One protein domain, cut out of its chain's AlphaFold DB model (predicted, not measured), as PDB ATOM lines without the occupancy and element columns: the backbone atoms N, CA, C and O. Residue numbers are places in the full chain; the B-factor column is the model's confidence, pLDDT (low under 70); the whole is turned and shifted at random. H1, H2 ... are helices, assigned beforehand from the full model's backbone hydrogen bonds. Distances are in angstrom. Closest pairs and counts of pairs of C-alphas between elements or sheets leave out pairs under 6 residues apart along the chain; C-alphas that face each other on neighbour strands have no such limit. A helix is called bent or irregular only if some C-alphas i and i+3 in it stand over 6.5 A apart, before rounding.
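What this domain is: This is residues 9 to 98 of the 98 residues of an uncharacterized protein of Pseudomonas pharmacofabricae (UniProt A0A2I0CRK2). This is a slim rod in which the long helix H4 runs along most of the length, with H1 and H3b beside it as an up-and-down bundle. At one end H2 and the steeply tilted H3a turn the chain; at the other, residues 61 to 69 loop from H3b to H4. The printed part has 90 residues with four named helices, H1 to H4 in order, no named strand, and the class all helix. It is loose, with a radius of gyration of the C-alphas of 16.1 A and spans of 52 by 21 by 18 A.

How they stand to each other: Start at H1, residues 9 to 21: its closest C-alphas to H3b, residues 45 to 60, are those of Ala 12 and Leu 47, 5.1 A apart, and the two touch at a shallow tilt of 8 degrees, opposite ways. H1 touches H4, residues 70 to 96, with residues 10 to 15 alone, the same way at a shallow tilt of 19 degrees, closest at the C-alphas of Ala 11 and Leu 79, 4.3 A. H2, residues 23 to 32, is near H3a, residues 35 to 42. H3a touches H4 at a steep tilt of 62 degrees, closest at the C-alphas of Thr 37 and Ser 89, 4.3 A. H3b and H4 form a helical hairpin, closest at the C-alphas of Phe 54 and Pro 71, 6.6 A. Every O i to N i+4 pair is within hydrogen-bond range in H3a, against 6 of 9 in H1, 4 of 6 in H2, 8 of 12 in H3b and 21 of 23 in H4.

Where its parts are: Find C-alpha 9 at (-37.536, 21.286, 7.451), where H1 begins its 19.0 A. H2 is irregular, with C-alphas 28 and 31 9.2 A apart. H3, residues 35 to 60, was assigned as one helix by its hydrogen bonds but is bent, C-alphas 42 and 45 being 7.8 A apart; arm H3b spans 23.9 A. H4 spans 37.7 A to C-alpha 96 at (-41.456, 29.557, -21.957), kinks by 33 degrees near residue 90, and is only just irregular, with C-alphas 90 and 93 6.7 A apart.

The domain as a whole: The farthest C-alphas, of Arg 65 and Gly 98, are 53.2 A apart. The printed part has no cut and no long link. Look for pLDDT under 70 at residues 31, 62 to 68, 93 and 95 to 98.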
ATOM      1  N   LEU A   9     -37.426  22.674   7.897       84.56
ATOM      2  CA  LEU A   9     -37.536  21.286   7.451       84.56
ATOM      3  C   LEU A   9     -38.433  21.180   6.220       84.56
ATOM      4  O   LEU A   9     -38.014  20.602   5.226       84.56
ATOM      5  N   LEU A  10     -39.626  21.780   6.249       85.19
ATOM      6  CA  LEU A  10     -40.546  21.796   5.109       85.19
ATOM      7  C   LEU A  10     -39.911  22.447   3.874       85.19
ATOM      8  O   LEU A  10     -40.091  21.938   2.773       85.19
ATOM      9  N   ALA A  11     -39.119  23.507   4.058       83.75
ATOM     10  CA  ALA A  11     -38.410  24.188   2.977       83.75
ATOM     11  C   ALA A  11     -37.432  23.274   2.221       83.75
ATOM     12  O   ALA A  11     -37.238  23.445   1.023       83.75
ATOM     13  N   ALA A  12     -36.819  22.305   2.907       83.88
ATOM     14  CA  ALA A  12     -35.934  21.319   2.290       83.88
ATOM     15  C   ALA A  12     -36.705  20.076   1.809       83.88
ATOM     16  O   ALA A  12     -36.447  19.548   0.726       83.88
ATOM     17  N   LEU A  13     -37.687  19.618   2.591       86.00
ATOM     18  CA  LEU A  13     -38.430  18.387   2.326       86.00
ATOM     19  C   LEU A  13     -39.329  18.506   1.090       86.00
ATOM     20  O   LEU A  13     -39.376  17.580   0.284       86.00
ATOM     21  N   LEU A  14     -40.015  19.643   0.926       85.00
ATOM     22  CA  LEU A  14     -40.912  19.892  -0.205       85.00
ATOM     23  C   LEU A  14     -40.188  19.744  -1.553       85.00
ATOM     24  O   LEU A  14     -40.624  18.910  -2.342       85.00
ATOM     25  N   PRO A  15     -39.060  20.435  -1.821       80.44
ATOM     26  CA  PRO A  15     -38.284  20.204  -3.036       80.44
ATOM     27  C   PRO A  15     -37.854  18.746  -3.189       80.44
ATOM     28  O   PRO A  15     -37.987  18.191  -4.270       80.44
ATOM     29  N   THR A  16     -37.404  18.104  -2.108       84.62
ATOM     30  CA  THR A  16     -36.902  16.719  -2.153       84.62
ATOM     31  C   THR A  16     -37.983  15.714  -2.578       84.62
ATOM     32  O   THR A  16     -37.671  14.730  -3.239       84.62
ATOM     33  N   LEU A  17     -39.250  15.958  -2.225       85.38
ATOM     34  CA  LEU A  17     -40.384  15.099  -2.591       85.38
ATOM     35  C   LEU A  17     -41.019  15.481  -3.934       85.38
ATOM     36  O   LEU A  17     -41.441  14.617  -4.703       85.38
ATOM     37  N   VAL A  18     -41.102  16.781  -4.213       82.06
ATOM     38  CA  VAL A  18     -41.778  17.304  -5.403       82.06
ATOM     39  C   VAL A  18     -40.894  17.153  -6.637       82.06
ATOM     40  O   VAL A  18     -41.365  16.642  -7.644       82.06
ATOM     41  N   VAL A  19     -39.612  17.523  -6.567       80.12
ATOM     42  CA  VAL A  19     -38.695  17.508  -7.722       80.12
ATOM     43  C   VAL A  19     -38.661  16.155  -8.458       80.12
ATOM     44  O   VAL A  19     -38.863  16.161  -9.674       80.12
ATOM     45  N   PRO A  20     -38.496  14.996  -7.785       81.38
ATOM     46  CA  PRO A  20     -38.461  13.699  -8.466       81.38
ATOM     47  C   PRO A  20     -39.767  13.359  -9.190       81.38
ATOM     48  O   PRO A  20     -39.748  12.702 -10.227       81.38
ATOM     49  N   SER A  21     -40.905  13.834  -8.675       81.31
ATOM     50  CA  SER A  21     -42.226  13.567  -9.261       81.31
ATOM     51  C   SER A  21     -42.419  14.270 -10.610       81.31
ATOM     52  O   SER A  21     -43.237  13.842 -11.419       81.31
ATOM     53  N   PHE A  22     -41.658  15.335 -10.865       77.38
ATOM     54  CA  PHE A  22     -41.710  16.120 -12.098       77.38
ATOM     55  C   PHE A  22     -40.567  15.794 -13.068       77.38
ATOM     56  O   PHE A  22     -40.521  16.360 -14.158       77.38
ATOM     57  N   TRP A  23     -39.691  14.842 -12.725       78.25
ATOM     58  CA  TRP A  23     -38.626  14.351 -13.604       78.25
ATOM     59  C   TRP A  23     -39.069  14.036 -15.046       78.25
ATOM     60  O   TRP A  23     -38.435  14.556 -15.962       78.25
ATOM     61  N   PRO A  24     -40.175  13.299 -15.297       80.00
ATOM     62  CA  PRO A  24     -40.603  13.011 -16.670       80.00
ATOM     63  C   PRO A  24     -41.028  14.266 -17.450       80.00
ATOM     64  O   PRO A  24     -40.894  14.311 -18.669       80.00
ATOM     65  N   ILE A  25     -41.520  15.302 -16.763       77.19
ATOM     66  CA  ILE A  25     -41.842  16.590 -17.392       77.19
ATOM     67  C   ILE A  25     -40.538  17.299 -17.761       77.19
ATOM     68  O   ILE A  25     -40.405  17.785 -18.875       77.19
ATOM     69  N   PHE A  26     -39.551  17.313 -16.866       75.19
ATOM     70  CA  PHE A  26     -38.250  17.922 -17.140       75.19
ATOM     71  C   PHE A  26     -37.502  17.233 -18.290       75.19
ATOM     72  O   PHE A  26     -36.968  17.924 -19.154       75.19
ATOM     73  N   GLU A  27     -37.537  15.901 -18.372       78.19
ATOM     74  CA  GLU A  27     -36.992  15.157 -19.517       78.19
ATOM     75  C   GLU A  27     -37.658  15.543 -20.843       78.19
ATOM     76  O   GLU A  27     -36.970  15.667 -21.853       78.19
ATOM     77  N   ALA A  28     -38.971  15.799 -20.844       79.44
ATOM     78  CA  ALA A  28     -39.689  16.219 -22.047       79.44
ATOM     79  C   ALA A  28     -39.278  17.618 -22.547       79.44
ATOM     80  O   ALA A  28     -39.348  17.878 -23.747       79.44
ATOM     81  N   PHE A  29     -38.840  18.511 -21.652       73.38
ATOM     82  CA  PHE A  29     -38.333  19.841 -22.020       73.38
ATOM     83  C   PHE A  29     -36.854  19.833 -22.432       73.38
ATOM     84  O   PHE A  29     -36.441  20.704 -23.199       73.38
ATOM     85  N   GLY A  30     -36.055  18.867 -21.965       72.50
ATOM     86  CA  GLY A  30     -34.656  18.703 -22.375       72.50
ATOM     87  C   GLY A  30     -33.834  19.996 -22.257       72.50
ATOM     88  O   GLY A  30     -33.832  20.654 -21.219       72.50
ATOM     89  N   GLU A  31     -33.145  20.396 -23.328       69.69
ATOM     90  CA  GLU A  31     -32.318  21.618 -23.352       69.69
ATOM     91  C   GLU A  31     -33.118  22.933 -23.306       69.69
ATOM     92  O   GLU A  31     -32.545  23.988 -23.038       69.69
ATOM     93  N   HIS A  32     -34.438  22.897 -23.513       71.31
ATOM     94  CA  HIS A  32     -35.296  24.083 -23.432       71.31
ATOM     95  C   HIS A  32     -35.717  24.432 -21.998       71.31
ATOM     96  O   HIS A  32     -36.508  25.350 -21.780       71.31
ATOM     97  N   LEU A  33     -35.193  23.715 -21.003       74.38
ATOM     98  CA  LEU A  33     -35.422  24.014 -19.597       74.38
ATOM     99  C   LEU A  33     -34.895  25.412 -19.231       74.38
ATOM    100  O   LEU A  33     -33.717  25.709 -19.446       74.38
ATOM    101  N   PRO A  34     -35.722  26.268 -18.599       78.06
ATOM    102  CA  PRO A  34     -35.258  27.544 -18.082       78.06
ATOM    103  C   PRO A  34     -34.079  27.350 -17.124       78.06
ATOM    104  O   PRO A  34     -34.099  26.477 -16.255       78.06
ATOM    105  N   LEU A  35     -33.066  28.211 -17.240       78.94
ATOM    106  CA  LEU A  35     -31.809  28.099 -16.491       78.94
ATOM    107  C   LEU A  35     -32.028  28.054 -14.966       78.94
ATOM    108  O   LEU A  35     -31.352  27.314 -14.253       78.94
ATOM    109  N   ILE A  36     -33.030  28.787 -14.472       76.25
ATOM    110  CA  ILE A  36     -33.445  28.786 -13.061       76.25
ATOM    111  C   ILE A  36     -33.996  27.414 -12.645       76.25
ATOM    112  O   ILE A  36     -33.638  26.912 -11.582       76.25
ATOM    113  N   THR A  37     -34.818  26.786 -13.490       74.69
ATOM    114  CA  THR A  37     -35.375  25.449 -13.254       74.69
ATOM    115  C   THR A  37     -34.271  24.392 -13.252       74.69
ATOM    116  O   THR A  37     -34.224  23.558 -12.354       74.69
ATOM    117  N   ALA A  38     -33.331  24.465 -14.199       78.38
ATOM    118  CA  ALA A  38     -32.186  23.556 -14.260       78.38
ATOM    119  C   ALA A  38     -31.277  23.674 -13.022       78.38
ATOM    120  O   ALA A  38     -30.844  22.664 -12.464       78.38
ATOM    121  N   LEU A  39     -31.018  24.898 -12.548       80.12
ATOM    122  CA  LEU A  39     -30.300  25.135 -11.293       80.12
ATOM    123  C   LEU A  39     -31.065  24.560 -10.097       80.12
ATOM    124  O   LEU A  39     -30.480  23.845  -9.289       80.12
ATOM    125  N   ALA A  40     -32.368  24.820  -9.994       76.94
ATOM    126  CA  ALA A  40     -33.179  24.281  -8.907       76.94
ATOM    127  C   ALA A  40     -33.151  22.744  -8.894       76.94
ATOM    128  O   ALA A  40     -33.014  22.151  -7.829       76.94
ATOM    129  N   LEU A  41     -33.185  22.098 -10.062       77.75
ATOM    130  CA  LEU A  41     -33.137  20.641 -10.198       77.75
ATOM    131  C   LEU A  41     -31.788  20.017  -9.846       77.75
ATOM    132  O   LEU A  41     -31.752  18.921  -9.298       77.75
ATOM    133  N   ASN A  42     -30.682  20.697 -10.135       81.19
ATOM    134  CA  ASN A  42     -29.351  20.180  -9.811       81.19
ATOM    135  C   ASN A  42     -28.948  20.471  -8.359       81.19
ATOM    136  O   ASN A  42     -28.163  19.733  -7.767       81.19
ATOM    137  N   TYR A  43     -29.493  21.538  -7.772       81.56
ATOM    138  CA  TYR A  43     -29.045  22.062  -6.485       81.56
ATOM    139  C   TYR A  43     -30.122  22.051  -5.390       81.56
ATOM    140  O   TYR A  43     -29.863  22.558  -4.301       81.56
ATOM    141  N   TYR A  44     -31.300  21.444  -5.599       76.88
ATOM    142  CA  TYR A  44     -32.350  21.376  -4.562       76.88
ATOM    143  C   TYR A  44     -31.858  20.733  -3.258       76.88
ATOM    144  O   TYR A  44     -32.317  21.109  -2.183       76.88
ATOM    145  N   LEU A  45     -30.888  19.812  -3.317       81.56
ATOM    146  CA  LEU A  45     -30.288  19.211  -2.124       81.56
ATOM    147  C   LEU A  45     -29.496  20.220  -1.282       81.56
ATOM    148  O   LEU A  45     -29.415  20.052  -0.069       81.56
ATOM    149  N   LEU A  46     -28.979  21.307  -1.870       82.50
ATOM    150  CA  LEU A  46     -28.335  22.381  -1.103       82.50
ATOM    151  C   LEU A  46     -29.320  23.088  -0.163       82.50
ATOM    152  O   LEU A  46     -28.888  23.671   0.829       82.50
ATOM    153  N   LEU A  47     -30.635  22.989  -0.396       79.56
ATOM    154  CA  LEU A  47     -31.642  23.523   0.527       79.56
ATOM    155  C   LEU A  47     -31.620  22.808   1.887       79.56
ATOM    156  O   LEU A  47     -32.047  23.398   2.877       79.56
ATOM    157  N   TRP A  48     -31.043  21.603   1.992       80.88
ATOM    158  CA  TRP A  48     -30.787  20.938   3.279       80.88
ATOM    159  C   TRP A  48     -29.726  21.634   4.137       80.88
ATOM    160  O   TRP A  48     -29.703  21.451   5.357       80.88
ATOM    161  N   LEU A  49     -28.891  22.495   3.550       82.44
ATOM    162  CA  LEU A  49     -28.000  23.358   4.328       82.44
ATOM    163  C   LEU A  49     -28.787  24.388   5.148       82.44
ATOM    164  O   LEU A  49     -28.287  24.864   6.162       82.44
ATOM    165  N   TRP A  50     -30.026  24.702   4.762       79.06
ATOM    166  CA  TRP A  50     -30.871  25.669   5.458       79.06
ATOM    167  C   TRP A  50     -31.309  25.211   6.863       79.06
ATOM    168  O   TRP A  50     -31.062  25.947   7.823       79.06
ATOM    169  N   PRO A  51     -31.895  24.009   7.060       79.25
ATOM    170  CA  PRO A  51     -32.193  23.499   8.398       79.25
ATOM    171  C   PRO A  51     -30.926  23.253   9.233       79.25
ATOM    172  O   PRO A  51     -30.942  23.510  10.435       79.25
ATOM    173  N   LEU A  52     -29.810  22.839   8.620       81.81
ATOM    174  CA  LEU A  52     -28.520  22.740   9.320       81.81
ATOM    175  C   LEU A  52     -28.039  24.115   9.803       81.81
ATOM    176  O   LEU A  52     -27.692  24.277  10.974       81.81
ATOM    177  N   GLY A  53     -28.095  25.125   8.933       79.75
ATOM    178  CA  GLY A  53     -27.772  26.511   9.256       79.75
ATOM    179  C   GLY A  53     -28.651  27.059  10.376       79.75
ATOM    180  O   GLY A  53     -28.140  27.693  11.294       79.75
ATOM    181  N   PHE A  54     -29.950  26.742  10.376       78.88
ATOM    182  CA  PHE A  54     -30.855  27.087  11.473       78.88
ATOM    183  C   PHE A  54     -30.365  26.527  12.817       78.88
ATOM    184  O   PHE A  54     -30.335  27.259  13.807       78.88
ATOM    185  N   VAL A  55     -29.964  25.251  12.867       80.44
ATOM    186  CA  VAL A  55     -29.478  24.612  14.102       80.44
ATOM    187  C   VAL A  55     -28.173  25.256  14.568       80.44
ATOM    188  O   VAL A  55     -28.044  25.587  15.746       80.44
ATOM    189  N   VAL A  56     -27.233  25.508  13.655       81.62
ATOM    190  CA  VAL A  56     -25.949  26.155  13.975       81.62
ATOM    191  C   VAL A  56     -26.161  27.578  14.495       81.62
ATOM    192  O   VAL A  56     -25.658  27.925  15.562       81.62
ATOM    193  N   VAL A  57     -26.964  28.388  13.800       77.31
ATOM    194  CA  VAL A  57     -27.297  29.760  14.214       77.31
ATOM    195  C   VAL A  57     -27.985  29.756  15.575       77.31
ATOM    196  O   VAL A  57     -27.681  30.596  16.419       77.31
ATOM    197  N   PHE A  58     -28.877  28.798  15.822       74.38
ATOM    198  CA  PHE A  58     -29.551  28.653  17.106       74.38
ATOM    199  C   PHE A  58     -28.583  28.323  18.254       74.38
ATOM    200  O   PHE A  58     -28.654  28.955  19.313       74.38
ATOM    201  N   LEU A  59     -27.678  27.362  18.046       77.81
ATOM    202  CA  LEU A  59     -26.713  26.904  19.049       77.81
ATOM    203  C   LEU A  59     -25.644  27.964  19.346       77.81
ATOM    204  O   LEU A  59     -25.353  28.222  20.514       77.81
ATOM    205  N   CYS A  60     -25.114  28.622  18.314       77.44
ATOM    206  CA  CYS A  60     -24.057  29.625  18.440       77.44
ATOM    207  C   CYS A  60     -24.565  31.014  18.862       77.44
ATOM    208  O   CYS A  60     -23.750  31.903  19.110       77.44
ATOM    209  N   TRP A  61     -25.884  31.243  18.962       70.12
ATOM    210  CA  TRP A  61     -26.407  32.569  19.301       70.12
ATOM    211  C   TRP A  61     -26.077  32.955  20.756       70.12
ATOM    212  O   TRP A  61     -26.577  32.289  21.673       70.12
ATOM    213  N   PRO A  62     -25.339  34.056  21.003       63.47
ATOM    214  CA  PRO A  62     -24.763  34.376  22.315       63.47
ATOM    215  C   PRO A  62     -25.782  34.863  23.362       63.47
ATOM    216  O   PRO A  62     -25.500  34.852  24.556       63.47
ATOM    217  N   ALA A  63     -26.990  35.268  22.956       62.16
ATOM    218  CA  ALA A  63     -27.992  35.846  23.857       62.16
ATOM    219  C   ALA A  63     -29.276  35.002  23.929       62.16
ATOM    220  O   ALA A  63     -30.257  35.282  23.236       62.16
ATOM    221  N   ALA A  64     -29.308  34.001  24.817       60.22
ATOM    222  CA  ALA A  64     -30.470  33.126  25.033       60.22
ATOM    223  C   ALA A  64     -31.779  33.881  25.360       60.22
ATOM    224  O   ALA A  64     -32.868  33.418  25.031       60.22
ATOM    225  N   ARG A  65     -31.676  35.087  25.938       58.94
ATOM    226  CA  ARG A  65     -32.802  35.889  26.448       58.94
ATOM    227  C   ARG A  65     -33.591  36.668  25.378       58.94
ATOM    228  O   ARG A  65     -34.672  37.153  25.679       58.94
ATOM    229  N   ARG A  66     -33.088  36.779  24.135       59.81
ATOM    230  CA  ARG A  66     -33.789  37.410  22.984       59.81
ATOM    231  C   ARG A  66     -34.015  36.449  21.798       59.81
ATOM    232  O   ARG A  66     -34.408  36.879  20.719       59.81
ATOM    233  N   ARG A  67     -33.816  35.136  21.998       60.59
ATOM    234  CA  ARG A  67     -33.804  34.071  20.964       60.59
ATOM    235  C   ARG A  67     -35.125  33.800  20.225       60.59
ATOM    236  O   ARG A  67     -35.139  32.963  19.329       60.59
ATOM    237  N   GLY A  68     -36.241  34.425  20.596       62.25
ATOM    238  CA  GLY A  68     -37.565  33.935  20.191       62.25
ATOM    239  C   GLY A  68     -37.866  34.028  18.691       62.25
ATOM    240  O   GLY A  68     -38.390  33.076  18.111       62.25
ATOM    241  N   TRP A  69     -37.532  35.161  18.071       71.56
ATOM    242  CA  TRP A  69     -38.119  35.541  16.780       71.56
ATOM    243  C   TRP A  69     -37.170  35.368  15.597       71.56
ATOM    244  O   TRP A  69     -37.613  34.921  14.545       71.56
ATOM    245  N   VAL A  70     -35.874  35.642  15.774       72.88
ATOM    246  CA  VAL A  70     -34.874  35.591  14.689       72.88
ATOM    247  C   VAL A  70     -34.798  34.212  14.011       72.88
ATOM    248  O   VAL A  70     -34.958  34.170  12.794       72.88
ATOM    249  N   PRO A  71     -34.669  33.080  14.738       70.31
ATOM    250  CA  PRO A  71     -34.659  31.768  14.091       70.31
ATOM    251  C   PRO A  71     -36.006  31.445  13.425       70.31
ATOM    252  O   PRO A  71     -36.056  30.874  12.339       70.31
ATOM    253  N   CYS A  72     -37.131  31.833  14.038       73.44
ATOM    254  CA  CYS A  72     -38.439  31.652  13.403       73.44
ATOM    255  C   CYS A  72     -38.528  32.403  12.069       73.44
ATOM    256  O   CYS A  72     -39.005  31.831  11.094       73.44
ATOM    257  N   LEU A  73     -38.026  33.638  12.008       80.25
ATOM    258  CA  LEU A  73     -38.026  34.443  10.792       80.25
ATOM    259  C   LEU A  73     -37.175  33.800   9.693       80.25
ATOM    260  O   LEU A  73     -37.623  33.717   8.554       80.25
ATOM    261  N   THR A  74     -35.991  33.279  10.026       79.12
ATOM    262  CA  THR A  74     -35.124  32.602   9.047       79.12
ATOM    263  C   THR A  74     -35.751  31.314   8.507       79.12
ATOM    264  O   THR A  74     -35.595  31.005   7.326       79.12
ATOM    265  N   GLY A  75     -36.490  30.576   9.344       76.56
ATOM    266  CA  GLY A  75     -37.238  29.390   8.919       76.56
ATOM    267  C   GLY A  75     -38.406  29.728   7.989       76.56
ATOM    268  O   GLY A  75     -38.563  29.099   6.946       76.56
ATOM    269  N   VAL A  76     -39.196  30.751   8.330       82.88
ATOM    270  CA  VAL A  76     -40.332  31.212   7.507       82.88
ATOM    271  C   VAL A  76     -39.853  31.783   6.172       82.88
ATOM    272  O   VAL A  76     -40.404  31.438   5.130       82.88
ATOM    273  N   LEU A  77     -38.801  32.606   6.181       84.44
ATOM    274  CA  LEU A  77     -38.209  33.145   4.956       84.44
ATOM    275  C   LEU A  77     -37.627  32.039   4.070       84.44
ATOM    276  O   LEU A  77     -37.819  32.079   2.860       84.44
ATOM    277  N   GLY A  78     -36.977  31.031   4.661       79.56
ATOM    278  CA  GLY A  78     -36.484  29.864   3.925       79.56
ATOM    279  C   GLY A  78     -37.603  29.081   3.242       79.56
ATOM    280  O   GLY A  78     -37.489  28.729   2.071       79.56
ATOM    281  N   LEU A  79     -38.718  28.869   3.946       82.12
ATOM    282  CA  LEU A  79     -39.895  28.209   3.383       82.12
ATOM    283  C   LEU A  79     -40.480  29.003   2.214       82.12
ATOM    284  O   LEU A  79     -40.692  28.427   1.148       82.12
ATOM    285  N   LEU A  80     -40.688  30.310   2.393       85.62
ATOM    286  CA  LEU A  80     -41.192  31.192   1.339       85.62
ATOM    287  C   LEU A  80     -40.267  31.196   0.120       85.62
ATOM    288  O   LEU A  80     -40.745  31.042  -0.999       85.62
ATOM    289  N   ALA A  81     -38.954  31.303   0.329       82.31
ATOM    290  CA  ALA A  81     -37.979  31.235  -0.752       82.31
ATOM    291  C   ALA A  81     -38.043  29.890  -1.494       82.31
ATOM    292  O   ALA A  81     -38.064  29.887  -2.721       82.31
ATOM    293  N   SER A  82     -38.150  28.761  -0.779       80.94
ATOM    294  CA  SER A  82     -38.276  27.440  -1.415       80.94
ATOM    295  C   SER A  82     -39.573  27.300  -2.217       80.94
ATOM    296  O   SER A  82     -39.554  26.730  -3.302       80.94
ATOM    297  N   LEU A  83     -40.684  27.858  -1.720       83.50
ATOM    298  CA  LEU A  83     -41.977  27.832  -2.402       83.50
ATOM    299  C   LEU A  83     -41.948  28.673  -3.676       83.50
ATOM    300  O   LEU A  83     -42.429  28.220  -4.709       83.50
ATOM    301  N   VAL A  84     -41.352  29.867  -3.619       84.56
ATOM    302  CA  VAL A  84     -41.152  30.712  -4.804       84.56
ATOM    303  C   VAL A  84     -40.243  30.008  -5.806       84.56
ATOM    304  O   VAL A  84     -40.572  29.961  -6.986       84.56
ATOM    305  N   LEU A  85     -39.139  29.409  -5.349       80.69
ATOM    306  CA  LEU A  85     -38.221  28.671  -6.213       80.69
ATOM    307  C   LEU A  85     -38.923  27.486  -6.888       80.69
ATOM    308  O   LEU A  85     -38.790  27.314  -8.096       80.69
ATOM    309  N   LEU A  86     -39.708  26.709  -6.135       80.81
ATOM    310  CA  LEU A  86     -40.531  25.620  -6.658       80.81
ATOM    311  C   LEU A  86     -41.537  26.136  -7.684       80.81
ATOM    312  O   LEU A  86     -41.578  25.614  -8.791       80.81
ATOM    313  N   ALA A  87     -42.300  27.181  -7.361       81.69
ATOM    314  CA  ALA A  87     -43.284  27.753  -8.273       81.69
ATOM    315  C   ALA A  87     -42.633  28.230  -9.581       81.69
ATOM    316  O   ALA A  87     -43.074  27.850 -10.661       81.69
ATOM    317  N   VAL A  88     -41.536  28.986  -9.508       78.69
ATOM    318  CA  VAL A  88     -40.799  29.426 -10.704       78.69
ATOM    319  C   VAL A  88     -40.255  28.231 -11.484       78.69
ATOM    320  O   VAL A  88     -40.327  28.220 -12.708       78.69
ATOM    321  N   SER A  89     -39.775  27.195 -10.800       73.56
ATOM    322  CA  SER A  89     -39.243  25.993 -11.449       73.56
ATOM    323  C   SER A  89     -40.330  25.185 -12.165       73.56
ATOM    324  O   SER A  89     -40.095  24.695 -13.265       73.56
ATOM    325  N   MET A  90     -41.524  25.069 -11.574       73.75
ATOM    326  CA  MET A  90     -42.645  24.292 -12.125       73.75
ATOM    327  C   MET A  90     -43.375  25.044 -13.242       73.75
ATOM    328  O   MET A  90     -43.721  24.459 -14.263       73.75
ATOM    329  N   TYR A  91     -43.632  26.340 -13.040       75.69
ATOM    330  CA  TYR A  91     -44.417  27.160 -13.964       75.69
ATOM    331  C   TYR A  91     -43.553  27.876 -15.005       75.69
ATOM    332  O   TYR A  91     -44.056  28.230 -16.066       75.69
ATOM    333  N   GLY A  92     -42.255  28.057 -14.755       72.44
ATOM    334  CA  GLY A  92     -41.314  28.649 -15.710       72.44
ATOM    335  C   GLY A  92     -41.327  27.978 -17.091       72.44
ATOM    336  O   GLY A  92     -41.449  28.693 -18.083       72.44
ATOM    337  N   PRO A  93     -41.283  26.635 -17.187       67.06
ATOM    338  CA  PRO A  93     -41.379  25.932 -18.465       67.06
ATOM    339  C   PRO A  93     -42.679  26.243 -19.219       67.06
ATOM    340  O   PRO A  93     -42.652  26.448 -20.429       67.06
ATOM    341  N   ILE A  94     -43.804  26.367 -18.505       71.19
ATOM    342  CA  ILE A  94     -45.117  26.689 -19.089       71.19
ATOM    343  C   ILE A  94     -45.104  28.091 -19.711       71.19
ATOM    344  O   ILE A  94     -45.596  28.269 -20.820       71.19
ATOM    345  N   PHE A  95     -44.503  29.074 -19.038       67.12
ATOM    346  CA  PHE A  95     -44.371  30.431 -19.580       67.12
ATOM    347  C   PHE A  95     -43.343  30.543 -20.712       67.12
ATOM    348  O   PHE A  95     -43.409  31.495 -21.477       67.12
ATOM    349  N   SER A  96     -42.412  29.591 -20.840       63.38
ATOM    350  CA  SER A  96     -41.456  29.557 -21.957       63.38
ATOM    351  C   SER A  96     -42.042  29.001 -23.262       63.38
ATOM    352  O   SER A  96     -41.435  29.162 -24.315       63.38
ATOM    353  N   LEU A  97     -43.211  28.352 -23.195       57.62
ATOM    354  CA  LEU A  97     -43.939  27.814 -24.352       57.62
ATOM    355  C   LEU A  97     -44.920  28.821 -24.983       57.62
ATOM    356  O   LEU A  97     -45.594  28.466 -25.950       57.62
ATOM    357  N   GLY A  98     -45.053  30.022 -24.404       52.19
ATOM    358  CA  GLY A  98     -45.956  31.088 -24.854       52.19
ATOM    359  C   GLY A  98     -45.292  32.101 -25.774       52.19
ATOM    360  O   GLY A  98     -44.094  32.395 -25.561       52.19
TER     361      GLY A  98